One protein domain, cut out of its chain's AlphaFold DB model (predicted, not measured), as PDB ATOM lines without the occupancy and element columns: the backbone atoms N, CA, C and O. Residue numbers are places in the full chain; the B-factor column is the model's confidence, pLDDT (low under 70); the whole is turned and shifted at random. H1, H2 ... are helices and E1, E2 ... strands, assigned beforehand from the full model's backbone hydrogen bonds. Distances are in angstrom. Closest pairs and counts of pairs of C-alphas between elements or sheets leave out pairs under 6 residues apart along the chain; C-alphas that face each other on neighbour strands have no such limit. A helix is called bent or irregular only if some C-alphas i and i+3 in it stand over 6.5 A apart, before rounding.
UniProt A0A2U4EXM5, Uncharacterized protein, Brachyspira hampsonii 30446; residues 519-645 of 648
ATOM      1  N   ILE A 519      38.206  -4.302  14.289       83.19
ATOM      2  CA  ILE A 519      37.335  -4.122  13.121       83.19
ATOM      3  C   ILE A 519      36.002  -4.868  13.292       83.19
ATOM      4  O   ILE A 519      35.965  -6.058  13.598       83.19
ATOM      5  N   LEU A 520      34.870  -4.213  12.999       80.94
ATOM      6  CA  LEU A 520      33.523  -4.796  13.148       80.94
ATOM      7  C   LEU A 520      33.213  -5.971  12.204       80.94
ATOM      8  O   LEU A 520      32.425  -6.854  12.550       80.94
ATOM      9  N   ARG A 521      33.804  -6.000  11.010       86.12
ATOM     10  CA  ARG A 521      33.511  -7.005   9.982       86.12
ATOM     11  C   ARG A 521      34.491  -8.172  10.027       86.12
ATOM     12  O   ARG A 521      35.672  -7.988   9.742       86.12
ATOM     13  N   LYS A 522      33.981  -9.378  10.298       92.25
ATOM     14  CA  LYS A 522      34.774 -10.618  10.381       92.25
ATOM     15  C   LYS A 522      35.606 -10.873   9.122       92.25
ATOM     16  O   LYS A 522      36.762 -11.258   9.223       92.25
ATOM     17  N   ASP A 523      35.060 -10.606   7.939       89.50
ATOM     18  CA  ASP A 523      35.768 -10.832   6.675       89.50
ATOM     19  C   ASP A 523      36.964  -9.896   6.462       89.50
ATOM     20  O   ASP A 523      37.965 -10.301   5.872       89.50
ATOM     21  N   ILE A 524      36.882  -8.668   6.981       89.19
ATOM     22  CA  ILE A 524      37.998  -7.719   6.958       89.19
ATOM     23  C   ILE A 524      39.076  -8.152   7.954       89.19
ATOM     24  O   ILE A 524      40.242  -8.163   7.573       89.19
ATOM     25  N   ILE A 525      38.691  -8.593   9.162       90.81
ATOM     26  CA  ILE A 525      39.627  -9.160  10.151       90.81
ATOM     27  C   ILE A 525      40.423 -10.303   9.524       90.81
ATOM     28  O   ILE A 525      41.645 -10.273   9.553       90.81
ATOM     29  N   ILE A 526      39.747 -11.298   8.930       92.19
ATOM     30  CA  ILE A 526      40.432 -12.462   8.344       92.19
ATOM     31  C   ILE A 526      41.410 -12.034   7.249       92.19
ATOM     32  O   ILE A 526      42.508 -12.577   7.170       92.19
ATOM     33  N   ARG A 527      41.032 -11.062   6.411       89.06
ATOM     34  CA  ARG A 527      41.915 -10.546   5.363       89.06
ATOM     35  C   ARG A 527      43.135  -9.837   5.951       89.06
ATOM     36  O   ARG A 527      44.242 -10.192   5.586       89.06
ATOM     37  N   GLU A 528      42.944  -8.855   6.826       89.12
ATOM     38  CA  GLU A 528      44.060  -8.067   7.371       89.12
ATOM     39  C   GLU A 528      44.967  -8.898   8.278       89.12
ATOM     40  O   GLU A 528      46.182  -8.772   8.194       89.12
ATOM     41  N   LEU A 529      44.402  -9.804   9.080       91.00
ATOM     42  CA  LEU A 529      45.186 -10.704   9.921       91.00
ATOM     43  C   LEU A 529      45.998 -11.688   9.076       91.00
ATOM     44  O   LEU A 529      47.153 -11.950   9.386       91.00
ATOM     45  N   PHE A 530      45.423 -12.215   7.991       88.50
ATOM     46  CA  PHE A 530      46.177 -13.045   7.055       88.50
ATOM     47  C   PHE A 530      47.305 -12.251   6.388       88.50
ATOM     48  O   PHE A 530      48.426 -12.737   6.338       88.50
ATOM     49  N   ASP A 531      47.021 -11.039   5.907       84.75
ATOM     50  CA  ASP A 531      48.000 -10.183   5.225       84.75
ATOM     51  C   ASP A 531      49.149  -9.781   6.169       84.75
ATOM     52  O   ASP A 531      50.308  -9.742   5.753       84.75
ATOM     53  N   PHE A 532      48.841  -9.563   7.452       86.69
ATOM     54  CA  PHE A 532      49.822  -9.359   8.514       86.69
ATOM     55  C   PHE A 532      50.749 -10.574   8.672       86.69
ATOM     56  O   PHE A 532      51.970 -10.424   8.652       86.69
ATOM     57  N   VAL A 533      50.188 -11.785   8.781       85.31
ATOM     58  CA  VAL A 533      50.977 -13.022   8.925       85.31
ATOM     59  C   VAL A 533      51.786 -13.327   7.652       85.31
ATOM     60  O   VAL A 533      52.946 -13.713   7.760       85.31
ATOM     61  N   GLU A 534      51.219 -13.106   6.460       80.44
ATOM     62  CA  GLU A 534      51.885 -13.301   5.156       80.44
ATOM     63  C   GLU A 534      53.109 -12.390   5.024       80.44
ATOM     64  O   GLU A 534      54.200 -12.844   4.688       80.44
ATOM     65  N   SER A 535      52.958 -11.121   5.386       79.06
ATOM     66  CA  SER A 535      54.062 -10.163   5.368       79.06
ATOM     67  C   SER A 535      55.141 -10.507   6.408       79.06
ATOM     68  O   SER A 535      56.327 -10.287   6.173       79.06
ATOM     69  N   ALA A 536      54.757 -11.094   7.549       78.94
ATOM     70  CA  ALA A 536      55.693 -11.454   8.615       78.94
ATOM     71  C   ALA A 536      56.589 -12.618   8.186       78.94
ATOM     72  O   ALA A 536      57.796 -12.611   8.434       78.94
ATOM     73  N   GLU A 537      55.981 -13.590   7.503       78.50
ATOM     74  CA  GLU A 537      56.658 -14.713   6.859       78.50
ATOM     75  C   GLU A 537      57.680 -14.220   5.818       78.50
ATOM     76  O   GLU A 537      58.824 -14.683   5.817       78.50
ATOM     77  N   ASP A 538      57.301 -13.246   4.981       73.50
ATOM     78  CA  ASP A 538      58.180 -12.662   3.958       73.50
ATOM     79  C   ASP A 538      59.379 -11.911   4.575       73.50
ATOM     80  O   ASP A 538      60.519 -12.102   4.143       73.50
ATOM     81  N   CYS A 539      59.159 -11.105   5.622       71.00
ATOM     82  CA  CYS A 539      60.220 -10.359   6.312       71.00
ATOM     83  C   CYS A 539      61.299 -11.263   6.927       71.00
ATOM     84  O   CYS A 539      62.481 -10.907   6.939       71.00
ATOM     85  N   LEU A 540      60.922 -12.440   7.432       72.06
ATOM     86  CA  LEU A 540      61.844 -13.349   8.115       72.06
ATOM     87  C   LEU A 540      62.698 -14.197   7.156       72.06
ATOM     88  O   LEU A 540      63.564 -14.942   7.614       72.06
ATOM     89  N   ASN A 541      62.521 -14.047   5.833       61.41
ATOM     90  CA  ASN A 541      63.308 -14.722   4.787       61.41
ATOM     91  C   ASN A 541      63.437 -16.246   5.002       61.41
ATOM     92  O   ASN A 541      64.436 -16.871   4.626       61.41
ATOM     93  N   GLU A 542      62.429 -16.878   5.608       57.69
ATOM     94  CA  GLU A 542      62.481 -18.305   5.892       57.69
ATOM     95  C   GLU A 542      62.289 -19.107   4.596       57.69
ATOM     96  O   GLU A 542      61.200 -19.241   4.037       57.69
ATOM     97  N   VAL A 543      63.387 -19.707   4.124       44.94
ATOM     98  CA  VAL A 543      63.484 -20.531   2.899       44.94
ATOM     99  C   VAL A 543      62.507 -21.731   2.905       44.94
ATOM    100  O   VAL A 543      62.249 -22.345   1.868       44.94
ATOM    101  N   ASN A 544      61.893 -22.038   4.053       51.19
ATOM    102  CA  ASN A 544      60.811 -23.003   4.214       51.19
ATOM    103  C   ASN A 544      59.573 -22.351   4.849       51.19
ATOM    104  O   ASN A 544      59.357 -22.489   6.046       51.19
ATOM    105  N   LYS A 545      58.748 -21.725   4.002       60.16
ATOM    106  CA  LYS A 545      57.361 -21.284   4.246       60.16
ATOM    107  C   LYS A 545      56.675 -22.003   5.406       60.16
ATOM    108  O   LYS A 545      56.663 -23.240   5.398       60.16
ATOM    109  N   TRP A 546      56.111 -21.239   6.341       65.31
ATOM    110  CA  TRP A 546      55.527 -21.689   7.608       65.31
ATOM    111  C   TRP A 546      54.490 -22.794   7.369       65.31
ATOM    112  O   TRP A 546      53.339 -22.560   6.999       65.31
ATOM    113  N   LYS A 547      54.946 -24.048   7.470       57.50
ATOM    114  CA  LYS A 547      54.189 -25.254   7.116       57.50
ATOM    115  C   LYS A 547      53.723 -25.964   8.377       57.50
ATOM    116  O   LYS A 547      54.531 -26.304   9.234       57.50
ATOM    117  N   ASN A 548      52.451 -26.357   8.368       52.09
ATOM    118  CA  ASN A 548      51.871 -27.372   9.253       52.09
ATOM    119  C   ASN A 548      51.956 -27.081  10.762       52.09
ATOM    120  O   ASN A 548      52.013 -28.010  11.570       52.09
ATOM    121  N   THR A 549      51.913 -25.817  11.165       51.34
ATOM    122  CA  THR A 549      51.749 -25.434  12.569       51.34
ATOM    123  C   THR A 549      50.264 -25.531  12.931       51.34
ATOM    124  O   THR A 549      49.472 -24.721  12.475       51.34
ATOM    125  N   LYS A 550      49.932 -26.626  13.637       54.53
ATOM    126  CA  LYS A 550      48.654 -27.102  14.218       54.53
ATOM    127  C   LYS A 550      47.319 -26.735  13.549       54.53
ATOM    128  O   LYS A 550      47.005 -25.629  13.146       54.53
ATOM    129  N   LEU A 551      46.501 -27.774  13.477       62.94
ATOM    130  CA  LEU A 551      45.349 -27.877  12.611       62.94
ATOM    131  C   LEU A 551      44.069 -27.761  13.441       62.94
ATOM    132  O   LEU A 551      43.817 -28.615  14.293       62.94
ATOM    133  N   GLU A 552      43.253 -26.744  13.179       68.06
ATOM    134  CA  GLU A 552      41.912 -26.651  13.763       68.06
ATOM    135  C   GLU A 552      40.958 -27.570  12.992       68.06
ATOM    136  O   GLU A 552      40.923 -27.563  11.760       68.06
ATOM    137  N   LYS A 553      40.181 -28.387  13.705       80.69
ATOM    138  CA  LYS A 553      39.157 -29.240  13.092       80.69
ATOM    139  C   LYS A 553      37.848 -28.471  13.001       80.69
ATOM    140  O   LYS A 553      37.353 -27.977  14.010       80.69
ATOM    141  N   VAL A 554      37.269 -28.402  11.807       83.69
ATOM    142  CA  VAL A 554      36.006 -27.701  11.551       83.69
ATOM    143  C   VAL A 554      35.028 -28.615  10.832       83.69
ATOM    144  O   VAL A 554      35.395 -29.319   9.899       83.69
ATOM    145  N   ASN A 555      33.764 -28.604  11.250       82.75
ATOM    146  CA  ASN A 555      32.711 -29.369  10.589       82.75
ATOM    147  C   ASN A 555      31.938 -28.474   9.627       82.75
ATOM    148  O   ASN A 555      31.322 -27.502  10.057       82.75
ATOM    149  N   TYR A 556      31.915 -28.828   8.346       81.50
ATOM    150  CA  TYR A 556      31.210 -28.071   7.318       81.50
ATOM    151  C   TYR A 556      30.527 -29.019   6.330       81.50
ATOM    152  O   TYR A 556      31.116 -30.016   5.926       81.50
ATOM    153  N   PHE A 557      29.268 -28.754   5.964       78.69
ATOM    154  CA  PHE A 557      28.455 -29.670   5.141       78.69
ATOM    155  C   PHE A 557      28.546 -31.147   5.590       78.69
ATOM    156  O   PHE A 557      28.798 -32.034   4.777       78.69
ATOM    157  N   GLU A 558      28.387 -31.393   6.897       78.38
ATOM    158  CA  GLU A 558      28.403 -32.736   7.513       78.38
ATOM    159  C   GLU A 558      29.727 -33.516   7.350       78.38
ATOM    160  O   GLU A 558      29.773 -34.727   7.565       78.38
ATOM    161  N   LYS A 559      30.825 -32.830   7.005       81.88
ATOM    162  CA  LYS A 559      32.176 -33.399   6.919       81.88
ATOM    163  C   LYS A 559      33.149 -32.653   7.827       81.88
ATOM    164  O   LYS A 559      33.065 -31.433   7.956       81.88
ATOM    165  N   GLU A 560      34.085 -33.389   8.415       84.94
ATOM    166  CA  GLU A 560      35.193 -32.818   9.184       84.94
ATOM    167  C   GLU A 560      36.314 -32.400   8.224       84.94
ATOM    168  O   GLU A 560      36.800 -33.211   7.434       84.94
ATOM    169  N   TYR A 561      36.726 -31.139   8.308       83.25
ATOM    170  CA  TYR A 561      37.862 -30.575   7.597       83.25
ATOM    171  C   TYR A 561      38.935 -30.115   8.573       83.25
ATOM    172  O   TYR A 561      38.681 -29.768   9.725       83.25
ATOM    173  N   THR A 562      40.151 -30.069   8.059       81.88
ATOM    174  CA  THR A 562      41.345 -29.628   8.756       81.88
ATOM    175  C   THR A 562      41.737 -28.243   8.242       81.88
ATOM    176  O   THR A 562      42.082 -28.098   7.068       81.88
ATOM    177  N   LEU A 563      41.673 -27.221   9.095       82.81
ATOM    178  CA  LEU A 563      42.033 -25.851   8.742       82.81
ATOM    179  C   LEU A 563      43.550 -25.643   8.851       82.81
ATOM    180  O   LEU A 563      44.160 -26.019   9.852       82.81
ATOM    181  N   CYS A 564      44.159 -25.034   7.834       78.88
ATOM    182  CA  CYS A 564      45.577 -24.677   7.833       78.88
ATOM    183  C   CYS A 564      45.808 -23.247   7.324       78.88
ATOM    184  O   CYS A 564      45.064 -22.759   6.476       78.88
ATOM    185  N   TYR A 565      46.858 -22.577   7.809       76.94
ATOM    186  CA  TYR A 565      47.207 -21.204   7.413       76.94
ATOM    187  C   TYR A 565      47.402 -21.068   5.892       76.94
ATOM    188  O   TYR A 565      46.652 -20.355   5.215       76.94
ATOM    189  N   HIS A 566      48.334 -21.846   5.336       72.81
ATOM    190  CA  HIS A 566      48.623 -21.903   3.902       72.81
ATOM    191  C   HIS A 566      48.352 -23.277   3.319       72.81
ATOM    192  O   HIS A 566      48.618 -24.304   3.945       72.81
ATOM    193  N   TYR A 567      47.926 -23.303   2.056       55.84
ATOM    194  CA  TYR A 567      47.892 -24.551   1.300       55.84
ATOM    195  C   TYR A 567      49.274 -24.930   0.721       55.84
ATOM    196  O   TYR A 567      49.607 -26.113   0.661       55.84
ATOM    197  N   ARG A 568      50.082 -23.940   0.308       54.97
ATOM    198  CA  ARG A 568      51.492 -24.021  -0.142       54.97
ATOM    199  C   ARG A 568      51.774 -22.731  -0.887       54.97
ATOM    200  O   ARG A 568      51.278 -22.557  -1.997       54.97
ATOM    201  N   SER A 569      52.573 -21.839  -0.337       45.28
ATOM    202  CA  SER A 569      52.955 -20.641  -1.064       45.28
ATOM    203  C   SER A 569      53.706 -21.063  -2.355       45.28
ATOM    204  O   SER A 569      54.791 -21.641  -2.313       45.28
ATOM    205  N   TYR A 570      53.078 -20.835  -3.514       46.81
ATOM    206  CA  TYR A 570      53.604 -20.950  -4.887       46.81
ATOM    207  C   TYR A 570      54.156 -22.309  -5.379       46.81
ATOM    208  O   TYR A 570      55.338 -22.416  -5.701       46.81
ATOM    209  N   GLN A 571      53.317 -23.339  -5.563       42.50
ATOM    210  CA  GLN A 571      53.646 -24.433  -6.500       42.50
ATOM    211  C   GLN A 571      52.446 -24.813  -7.375       42.50
ATOM    212  O   GLN A 571      51.586 -25.603  -6.980       42.50
ATOM    213  N   ILE A 572      52.441 -24.278  -8.598       46.91
ATOM    214  CA  ILE A 572      51.555 -24.665  -9.699       46.91
ATOM    215  C   ILE A 572      51.648 -26.197  -9.876       46.91
ATOM    216  O   ILE A 572      52.730 -26.723 -10.127       46.91
ATOM    217  N   ASN A 573      50.510 -26.902  -9.766       50.88
ATOM    218  CA  ASN A 573      50.302 -28.352  -9.996       50.88
ATOM    219  C   ASN A 573      50.329 -29.341  -8.802       50.88
ATOM    220  O   ASN A 573      50.547 -30.531  -9.034       50.88
ATOM    221  N   LYS A 574      50.020 -28.956  -7.553       54.00
ATOM    222  CA  LYS A 574      49.723 -29.957  -6.496       54.00
ATOM    223  C   LYS A 574      48.292 -29.851  -5.957       54.00
ATOM    224  O   LYS A 574      47.882 -28.774  -5.538       54.00
ATOM    225  N   LYS A 575      47.567 -30.980  -5.907       58.03
ATOM    226  CA  LYS A 575      46.212 -31.102  -5.325       58.03
ATOM    227  C   LYS A 575      46.273 -31.157  -3.793       58.03
ATOM    228  O   LYS A 575      47.168 -31.810  -3.246       58.03
ATOM    229  N   MET A 576      45.352 -30.453  -3.135       64.00
ATOM    230  CA  MET A 576      45.232 -30.434  -1.680       64.00
ATOM    231  C   MET A 576      44.817 -31.806  -1.168       64.00
ATOM    232  O   MET A 576      44.072 -32.484  -1.881       64.00
ATOM    233  N   PRO A 577      45.330 -32.263  -0.005       68.38
ATOM    234  CA  PRO A 577      44.789 -33.461   0.613       68.38
ATOM    235  C   PRO A 577      43.282 -33.290   0.800       68.38
ATOM    236  O   PRO A 577      42.827 -32.198   1.148       68.38
ATOM    237  N   ASP A 578      42.526 -34.354   0.547       67.75
ATOM    238  CA  ASP A 578      41.083 -34.333   0.765       67.75
ATOM    239  C   ASP A 578      40.808 -34.029   2.260       67.75
ATOM    240  O   ASP A 578      41.561 -34.474   3.132       67.75
ATOM    241  N   ASN A 579      39.751 -33.261   2.554       76.94
ATOM    242  CA  ASN A 579      39.369 -32.808   3.905       76.94
ATOM    243  C   ASN A 579      40.295 -31.755   4.551       76.94
ATOM    244  O   ASN A 579      40.370 -31.669   5.777       76.94
ATOM    245  N   TYR A 580      40.988 -30.928   3.767       77.81
ATOM    246  CA  TYR A 580      41.688 -29.742   4.279       77.81
ATOM    247  C   TYR A 580      41.046 -28.462   3.725       77.81
ATOM    248  O   TYR A 580      40.538 -28.452   2.606       77.81
ATOM    249  N   ILE A 581      41.136 -27.357   4.468       80.06
ATOM    250  CA  ILE A 581      40.759 -26.009   4.012       80.06
ATOM    251  C   ILE A 581      41.876 -25.037   4.400       80.06
ATOM    252  O   ILE A 581      42.337 -25.049   5.538       80.06
ATOM    253  N   ALA A 582      42.317 -24.190   3.470       81.38
ATOM    254  CA  ALA A 582      43.380 -23.229   3.734       81.38
ATOM    255  C   ALA A 582      42.817 -21.829   3.972       81.38
ATOM    256  O   ALA A 582      41.975 -21.359   3.204       81.38
ATOM    257  N   VAL A 583      43.325 -21.117   4.976       85.62
ATOM    258  CA  VAL A 583      42.933 -19.723   5.227       85.62
ATOM    259  C   VAL A 583      43.305 -18.836   4.033       85.62
ATOM    260  O   VAL A 583      42.506 -17.995   3.618       85.62
ATOM    261  N   SER A 584      44.435 -19.118   3.373       81.00
ATOM    262  CA  SER A 584      44.841 -18.457   2.123       81.00
ATOM    263  C   SER A 584      43.792 -18.571   1.005       81.00
ATOM    264  O   SER A 584      43.573 -17.621   0.256       81.00
ATOM    265  N   GLN A 585      43.102 -19.714   0.894       80.50
ATOM    266  CA  GLN A 585      42.013 -19.911  -0.071       80.50
ATOM    267  C   GLN A 585      40.821 -19.006   0.263       80.50
ATOM    268  O   GLN A 585      40.266 -18.371  -0.631       80.50
ATOM    269  N   ILE A 586      40.447 -18.917   1.543       85.56
ATOM    270  CA  ILE A 586      39.347 -18.063   2.012       85.56
ATOM    271  C   ILE A 586      39.658 -16.592   1.688       85.56
ATOM    272  O   ILE A 586      38.851 -15.918   1.043       85.56
ATOM    273  N   ARG A 587      40.855 -16.109   2.050       85.31
ATOM    274  CA  ARG A 587      41.307 -14.732   1.783       85.31
ATOM    275  C   ARG A 587      41.390 -14.414   0.285       85.31
ATOM    276  O   ARG A 587      40.951 -13.342  -0.141       85.31
ATOM    277  N   ASN A 588      41.915 -15.324  -0.537       79.06
ATOM    278  CA  ASN A 588      42.008 -15.120  -1.989       79.06
ATOM    279  C   ASN A 588      40.621 -15.043  -2.643       79.06
ATOM    280  O   ASN A 588      40.384 -14.173  -3.485       79.06
ATOM    281  N   THR A 589      39.674 -15.870  -2.189       80.56
ATOM    282  CA  THR A 589      38.272 -15.803  -2.626       80.56
ATOM    283  C   THR A 589      37.600 -14.481  -2.214       80.56
ATOM    284  O   THR A 589      36.816 -13.937  -2.993       80.56
ATOM    285  N   LEU A 590      37.927 -13.907  -1.046       82.62
ATOM    286  CA  LEU A 590      37.433 -12.582  -0.631       82.62
ATOM    287  C   LEU A 590      37.977 -11.425  -1.493       82.62
ATOM    288  O   LEU A 590      37.271 -10.435  -1.698       82.62
ATOM    289  N   THR A 591      39.218 -11.537  -1.977       75.56
ATOM    290  CA  THR A 591      39.940 -10.485  -2.724       75.56
ATOM    291  C   THR A 591      39.881 -10.647  -4.244       75.56
ATOM    292  O   THR A 591      40.464  -9.842  -4.964       75.56
ATOM    293  N   HIS A 592      39.161 -11.656  -4.750       68.50
ATOM    294  CA  HIS A 592      39.061 -11.986  -6.179       68.50
ATOM    295  C   HIS A 592      40.416 -12.222  -6.871       68.50
ATOM    296  O   HIS A 592      40.523 -12.088  -8.091       68.50
ATOM    297  N   ARG A 593      41.454 -12.607  -6.118       58.44
ATOM    298  CA  ARG A 593      42.707 -13.072  -6.722       58.44
ATOM    299  C   ARG A 593      42.412 -14.379  -7.462       58.44
ATOM    300  O   ARG A 593      41.652 -15.208  -6.961       58.44
ATOM    301  N   ILE A 594      42.957 -14.545  -8.671       54.00
ATOM    302  CA  ILE A 594      42.758 -15.762  -9.467       54.00
ATOM    303  C   ILE A 594      43.261 -16.938  -8.630       54.00
ATOM    304  O   ILE A 594      44.462 -17.120  -8.451       54.00
ATOM    305  N   ASN A 595      42.325 -17.724  -8.107       50.22
ATOM    306  CA  ASN A 595      42.605 -19.019  -7.520       50.22
ATOM    307  C   ASN A 595      43.228 -19.865  -8.632       50.22
ATOM    308  O   ASN A 595      42.535 -20.250  -9.576       50.22
ATOM    309  N   GLU A 596      44.541 -20.097  -8.588       47.22
ATOM    310  CA  GLU A 596      45.206 -20.978  -9.544       47.22
ATOM    311  C   GLU A 596      44.516 -22.354  -9.476       47.22
ATOM    312  O   GLU A 596      44.610 -23.085  -8.493       47.22
ATOM    313  N   ASN A 597      43.724 -22.643 -10.510       43.72
ATOM    314  CA  ASN A 597      42.571 -23.551 -10.547       43.72
ATOM    315  C   ASN A 597      42.878 -25.063 -10.407       43.72
ATOM    316  O   ASN A 597      42.291 -25.884 -11.113       43.72
ATOM    317  N   LYS A 598      43.779 -25.499  -9.521       48.38
ATOM    318  CA  LYS A 598      44.052 -26.933  -9.317       48.38
ATOM    319  C   LYS A 598      44.217 -27.288  -7.841       48.38
ATOM    320  O   LYS A 598      45.313 -27.208  -7.302       48.38
ATOM    321  N   GLY A 599      43.136 -27.775  -7.226       50.12
ATOM    322  CA  GLY A 599      43.180 -28.449  -5.920       50.12
ATOM    323  C   GLY A 599      42.412 -27.788  -4.780       50.12
ATOM    324  O   GLY A 599      42.654 -28.153  -3.642       50.12
ATOM    325  N   ILE A 600      41.518 -26.847  -5.072       54.12
ATOM    326  CA  ILE A 600      40.714 -26.125  -4.081       54.12
ATOM    327  C   ILE A 600      39.412 -26.884  -3.790       54.12
ATOM    328  O   ILE A 600      38.767 -27.367  -4.725       54.12
ATOM    329  N   GLU A 601      39.006 -26.960  -2.518       58.50
ATOM    330  CA  GLU A 601      37.700 -27.507  -2.137       58.50
ATOM    331  C   GLU A 601      36.574 -26.732  -2.832       58.50
ATOM    332  O   GLU A 601      36.470 -25.505  -2.745       58.50
ATOM    333  N   ASN A 602      35.730 -27.457  -3.569       60.78
ATOM    334  CA  ASN A 602      34.863 -26.873  -4.592       60.78
ATOM    335  C   ASN A 602      33.778 -25.920  -4.054       60.78
ATOM    336  O   ASN A 602      33.120 -25.263  -4.860       60.78
ATOM    337  N   PHE A 603      33.574 -25.867  -2.737       69.00
ATOM    338  CA  PHE A 603      32.471 -25.157  -2.097       69.00
ATOM    339  C   PHE A 603      32.819 -23.753  -1.572       69.00
ATOM    340  O   PHE A 603      31.893 -23.029  -1.243       69.00
ATOM    341  N   ILE A 604      34.093 -23.324  -1.531       75.19
ATOM    342  CA  ILE A 604      34.478 -21.925  -1.206       75.19
ATOM    343  C   ILE A 604      35.003 -21.227  -2.470       75.19
ATOM    344  O   ILE A 604      36.175 -20.846  -2.560       75.19
ATOM    345  N   LYS A 605      34.148 -21.116  -3.494       72.75
ATOM    346  CA  LYS A 605      34.505 -20.535  -4.805       72.75
ATOM    347  C   LYS A 605      34.082 -19.088  -4.956       72.75
ATOM    348  O   LYS A 605      34.729 -18.334  -5.683       72.75
ATOM    349  N   HIS A 606      32.993 -18.705  -4.301       80.00
ATOM    350  CA  HIS A 606      32.455 -17.363  -4.393       80.00
ATOM    351  C   HIS A 606      32.611 -16.629  -3.070       80.00
ATOM    352  O   HIS A 606      32.632 -17.223  -1.992       80.00
ATOM    353  N   LYS A 607      32.658 -15.298  -3.153       83.56
ATOM    354  CA  LYS A 607      32.722 -14.421  -1.980       83.56
ATOM    355  C   LYS A 607      31.634 -14.749  -0.952       83.56
ATOM    356  O   LYS A 607      31.922 -14.772   0.234       83.56
ATOM    357  N   LYS A 608      30.409 -15.052  -1.397       87.00
ATOM    358  CA  LYS A 608      29.297 -15.447  -0.516       87.00
ATOM    359  C   LYS A 608      29.608 -16.716   0.289       87.00
ATOM    360  O   LYS A 608      29.297 -16.766   1.471       87.00
ATOM    361  N   ASP A 609      30.243 -17.702  -0.334       85.38
ATOM    362  CA  ASP A 609      30.601 -18.959   0.327       85.38
ATOM    363  C   ASP A 609      31.709 -18.737   1.362       85.38
ATOM    364  O   ASP A 609      31.636 -19.259   2.470       85.38
ATOM    365  N   ALA A 610      32.698 -17.898   1.027       87.62
ATOM    366  CA  ALA A 610      33.748 -17.492   1.960       87.62
ATOM    367  C   ALA A 610      33.179 -16.734   3.168       87.62
ATOM    368  O   ALA A 610      33.570 -17.021   4.293       87.62
ATOM    369  N   LEU A 611      32.225 -15.820   2.954       89.69
ATOM    370  CA  LEU A 611      31.538 -15.113   4.040       89.69
ATOM    371  C   LEU A 611      30.776 -16.084   4.952       89.69
ATOM    372  O   LEU A 611      30.985 -16.062   6.160       89.69
ATOM    373  N   ASN A 612      29.980 -16.992   4.377       90.31
ATOM    374  CA  ASN A 612      29.250 -18.003   5.147       90.31
ATOM    375  C   ASN A 612      30.194 -18.895   5.970       90.31
ATOM    376  O   ASN A 612      29.904 -19.216   7.119       90.31
ATOM    377  N   PHE A 613      31.317 -19.309   5.378       90.75
ATOM    378  CA  PHE A 613      32.317 -20.120   6.064       90.75
ATOM    379  C   PHE A 613      32.970 -19.350   7.222       90.75
ATOM    380  O   PHE A 613      33.125 -19.900   8.310       90.75
ATOM    381  N   ILE A 614      33.306 -18.073   7.016       92.88
ATOM    382  CA  ILE A 614      33.853 -17.201   8.065       92.88
ATOM    383  C   ILE A 614      32.854 -17.031   9.204       92.88
ATOM    384  O   ILE A 614      33.245 -17.155  10.358       92.88
ATOM    385  N   ASP A 615      31.578 -16.784   8.916       91.69
ATOM    386  CA  ASP A 615      30.580 -16.590   9.969       91.69
ATOM    387  C   ASP A 615      30.426 -17.829  10.861       91.69
ATOM    388  O   ASP A 615      30.293 -17.684  12.079       91.69
ATOM    389  N   LEU A 616      30.517 -19.028  10.273       92.00
ATOM    390  CA  LEU A 616      30.410 -20.310  10.975       92.00
ATOM    391  C   LEU A 616      31.691 -20.731  11.708       92.00
ATOM    392  O   LEU A 616      31.607 -21.405  12.732       92.00
ATOM    393  N   HIS A 617      32.866 -20.361  11.195       92.38
ATOM    394  CA  HIS A 617      34.159 -20.864  11.680       92.38
ATOM    395  C   HIS A 617      35.141 -19.762  12.090       92.38
ATOM    396  O   HIS A 617      36.343 -20.005  12.165       92.38
ATOM    397  N   PHE A 618      34.644 -18.555  12.374       93.44
ATOM    398  CA  PHE A 618      35.457 -17.384  12.709       93.44
ATOM    399  C   PHE A 618      36.518 -17.682  13.775       93.44
ATOM    400  O   PHE A 618      37.697 -17.423  13.548       93.44
ATOM    401  N   GLN A 619      36.104 -18.291  14.892       92.56
ATOM    402  CA  GLN A 619      36.982 -18.619  16.018       92.56
ATOM    403  C   GLN A 619      38.138 -19.532  15.581       92.56
ATOM    404  O   GLN A 619      39.300 -19.236  15.849       92.56
ATOM    405  N   SER A 620      37.838 -20.595  14.827       90.75
ATOM    406  CA  SER A 620      38.841 -21.537  14.312       90.75
ATOM    407  C   SER A 620      39.802 -20.886  13.315       90.75
ATOM    408  O   SER A 620      40.992 -21.191  13.326       90.75
ATOM    409  N   ILE A 621      39.318 -19.974  12.463       90.88
ATOM    410  CA  ILE A 621      40.163 -19.268  11.488       90.88
ATOM    411  C   ILE A 621      41.126 -18.314  12.184       90.88
ATOM    412  O   ILE A 621      42.322 -18.344  11.897       90.88
ATOM    413  N   VAL A 622      40.627 -17.488  13.105       92.56
ATOM    414  CA  VAL A 622      41.474 -16.548  13.847       92.56
ATOM    415  C   VAL A 622      42.486 -17.307  14.699       92.56
ATOM    416  O   VAL A 622      43.664 -16.965  14.678       92.56
ATOM    417  N   LYS A 623      42.067 -18.382  15.376       90.25
ATOM    418  CA  LYS A 623      42.972 -19.229  16.153       90.25
ATOM    419  C   LYS A 623      44.080 -19.835  15.298       90.25
ATOM    420  O   LYS A 623      45.241 -19.741  15.672       90.25
ATOM    421  N   CYS A 624      43.745 -20.348  14.114       87.94
ATOM    422  CA  CYS A 624      44.743 -20.849  13.171       87.94
ATOM    423  C   CYS A 624      45.787 -19.777  12.800       87.94
ATOM    424  O   CYS A 624      46.965 -20.098  12.704       87.94
ATOM    425  N   LEU A 625      45.391 -18.510  12.637       89.62
ATOM    426  CA  LEU A 625      46.318 -17.406  12.348       89.62
ATOM    427  C   LEU A 625      47.151 -16.985  13.572       89.62
ATOM    428  O   LEU A 625      48.351 -16.755  13.443       89.62
ATOM    429  N   PHE A 626      46.550 -16.929  14.762       90.81
ATOM    430  CA  PHE A 626      47.265 -16.618  16.005       90.81
ATOM    431  C   PHE A 626      48.246 -17.718  16.416       90.81
ATOM    432  O   PHE A 626      49.334 -17.407  16.892       90.81
ATOM    433  N   ASP A 627      47.931 -18.985  16.152       87.25
ATOM    434  CA  ASP A 627      48.867 -20.089  16.361       87.25
ATOM    435  C   ASP A 627      50.138 -19.902  15.520       87.25
ATOM    436  O   ASP A 627      51.232 -20.210  15.990       87.25
ATOM    437  N   ILE A 628      50.040 -19.362  14.301       85.81
ATOM    438  CA  ILE A 628      51.226 -19.011  13.505       85.81
ATOM    439  C   ILE A 628      52.016 -17.888  14.184       85.81
ATOM    440  O   ILE A 628      53.224 -18.023  14.371       85.81
ATOM    441  N   ILE A 629      51.334 -16.826  14.619       86.81
ATOM    442  CA  ILE A 629      51.953 -15.685  15.312       86.81
ATOM    443  C   ILE A 629      52.737 -16.141  16.551       86.81
ATOM    444  O   ILE A 629      53.870 -15.705  16.767       86.81
ATOM    445  N   ILE A 630      52.155 -17.043  17.342       86.69
ATOM    446  CA  ILE A 630      52.740 -17.552  18.584       86.69
ATOM    447  C   ILE A 630      53.883 -18.526  18.292       86.69
ATOM    448  O   ILE A 630      54.976 -18.362  18.825       86.69
ATOM    449  N   ASN A 631      53.667 -19.526  17.430       84.38
ATOM    450  CA  ASN A 631      54.665 -20.571  17.175       84.38
ATOM    451  C   ASN A 631      55.940 -20.035  16.509       84.38
ATOM    452  O   ASN A 631      57.003 -20.633  16.660       84.38
ATOM    453  N   HIS A 632      55.833 -18.923  15.782       81.50
ATOM    454  CA  HIS A 632      56.965 -18.255  15.146       81.50
ATOM    455  C   HIS A 632      57.496 -17.062  15.961       81.50
ATOM    456  O   HIS A 632      58.300 -16.287  15.454       81.50
ATOM    457  N   ASN A 633      57.090 -16.933  17.233       81.75
ATOM    458  CA  ASN A 633      57.563 -15.917  18.181       81.75
ATOM    459  C   ASN A 633      57.471 -14.474  17.656       81.75
ATOM    460  O   ASN A 633      58.302 -13.638  18.011       81.75
ATOM    461  N   ILE A 634      56.465 -14.153  16.830       84.06
ATOM    462  CA  ILE A 634      56.368 -12.839  16.169       84.06
ATOM    463  C   ILE A 634      56.276 -11.702  17.201       84.06
ATOM    464  O   ILE A 634      56.868 -10.640  17.024       84.06
ATOM    465  N   LEU A 635      55.594 -11.950  18.323       83.12
ATOM    466  CA  LEU A 635      55.446 -11.009  19.442       83.12
ATOM    467  C   LEU A 635      56.774 -10.661  20.149       83.12
ATOM    468  O   LEU A 635      56.859  -9.634  20.829       83.12
ATOM    469  N   SER A 636      57.816 -11.478  19.965       80.00
ATOM    470  CA  SER A 636      59.134 -11.324  20.599       80.00
ATOM    471  C   SER A 636      60.223 -10.835  19.633       80.00
ATOM    472  O   SER A 636      61.396 -10.803  19.991       80.00
ATOM    473  N   LEU A 637      59.882 -10.447  18.401       74.75
ATOM    474  CA  LEU A 637      60.864  -9.961  17.427       74.75
ATOM    475  C   LEU A 637      61.150  -8.459  17.623       74.75
ATOM    476  O   LEU A 637      60.386  -7.605  17.175       74.75
ATOM    477  N   GLU A 638      62.281  -8.127  18.255       65.56
ATOM    478  CA  GLU A 638      62.687  -6.742  18.584       65.56
ATOM    479  C   GLU A 638      62.823  -5.809  17.365       65.56
ATOM    480  O   GLU A 638      62.612  -4.603  17.472       65.56
ATOM    481  N   HIS A 639      63.176  -6.349  16.195       60.31
ATOM    482  CA  HIS A 639      63.388  -5.576  14.963       60.31
ATOM    483  C   HIS A 639      62.161  -5.510  14.045       60.31
ATOM    484  O   HIS A 639      62.251  -4.981  12.941       60.31
ATOM    485  N   PHE A 640      61.026  -6.059  14.475       63.34
ATOM    486  CA  PHE A 640      59.817  -6.121  13.663       63.34
ATOM    487  C   PHE A 640      59.111  -4.755  13.634       63.34
ATOM    488  O   PHE A 640      58.842  -4.160  14.672       63.34
ATOM    489  N   ARG A 641      58.814  -4.210  12.458       55.09
ATOM    490  CA  ARG A 641      58.206  -2.880  12.308       55.09
ATOM    491  C   ARG A 641      56.870  -3.008  11.602       55.09
ATOM    492  O   ARG A 641      56.861  -3.338  10.428       55.09
ATOM    493  N   SER A 642      55.748  -2.782  12.288       50.06
ATOM    494  CA  SER A 642      54.405  -2.895  11.684       50.06
ATOM    495  C   SER A 642      54.176  -1.887  10.544       50.06
ATOM    496  O   SER A 642      53.395  -2.153   9.633       50.06
ATOM    497  N   ASP A 643      54.902  -0.766  10.526       51.25
ATOM    498  CA  ASP A 643      54.895   0.240   9.459       51.25
ATOM    499  C   ASP A 643      55.580  -0.221   8.158       51.25
ATOM    500  O   ASP A 643      55.334   0.361   7.103       51.25
ATOM    501  N   GLU A 644      56.373  -1.298   8.188       49.44
ATOM    502  CA  GLU A 644      56.937  -1.924   6.979       49.44
ATOM    503  C   GLU A 644      55.917  -2.814   6.231       49.44
ATOM    504  O   GLU A 644      56.175  -3.230   5.102       49.44
ATOM    505  N   PHE A 645      54.741  -3.069   6.825       52.38
ATOM    506  CA  PHE A 645      53.726  -4.022   6.345       52.38
ATOM    507  C   PHE A 645      52.601  -3.344   5.569       52.38
ATOM    508  O   PHE A 645      52.086  -3.876   4.582       52.38
TER     509      PHE A 645
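Overview. This is residues 519 to 645 of the 648 residues of an uncharacterized protein of Brachyspira hampsonii 30446 (UniProt A0A2U4EXM5). Two helical stretches, H1 and the arm H3b, run side by side, with a small three-stranded sheet covered on one face by H3b. The helix H3 turns sharply at residues 617 and 618, and its other arm, H3a, packs with H2 on the first part of H1. The 127 printed residues hold three named helices and three named strands, in the order H1 E1 E2 E3 H2 H3, a mixed class; the mixed sheet has the order E1, E2, E3. The whole is compact, radius of gyration of the C-alphas 14.4 A, spanning 44 by 36 by 26 A.

Along the chain. H1, residues 522 to 539, starts at C-alpha 522 (34.774, -10.618, 10.381) and is 25.8 A long. E1 is residues 552 to 556, E2 559 to 564, 16.0 A, E3 580 to 582, and H2 583 to 591. H3, residues 607 to 631, was assigned as one helix by its hydrogen bonds but is bent: C-alphas 616 and 619 are 8.5 A apart. Its arms are H3a, 607 to 616, and H3b, 619 to 631, 17.8 A, ending at C-alpha 631 (54.665, -20.571, 17.175).

Arrangement. The hairpin E1 and E2 is antiparallel, with N 554 and O 561 2.9 A apart; E2 and E3 are parallel, N 581 and O 562 2.9 A. H3b is on the sheet in two layers, helix over one face, at a height of 7.6 A. Residues 526 to 533 of H1 touch H3b, closest C-alphas Phe 530 and Leu 625, 6.9 A, at a shallow tilt of 19 degrees. Every O i to N i+4 pair is within hydrogen-bond range in H1, H2 and H3a; in H3b 8 of 9.

Size, cuts and confidence. The C-alphas farthest apart, Glu 558 and His 639, are 44.9 A apart. The printed part has no cut. The links H1 to E1, E2 to E3 and H2 to H3 are long. Mean pLDDT of the printed part is 74.3, under 70 at 541 to 552, 567 to 578, 592 to 603 and 638 to 645.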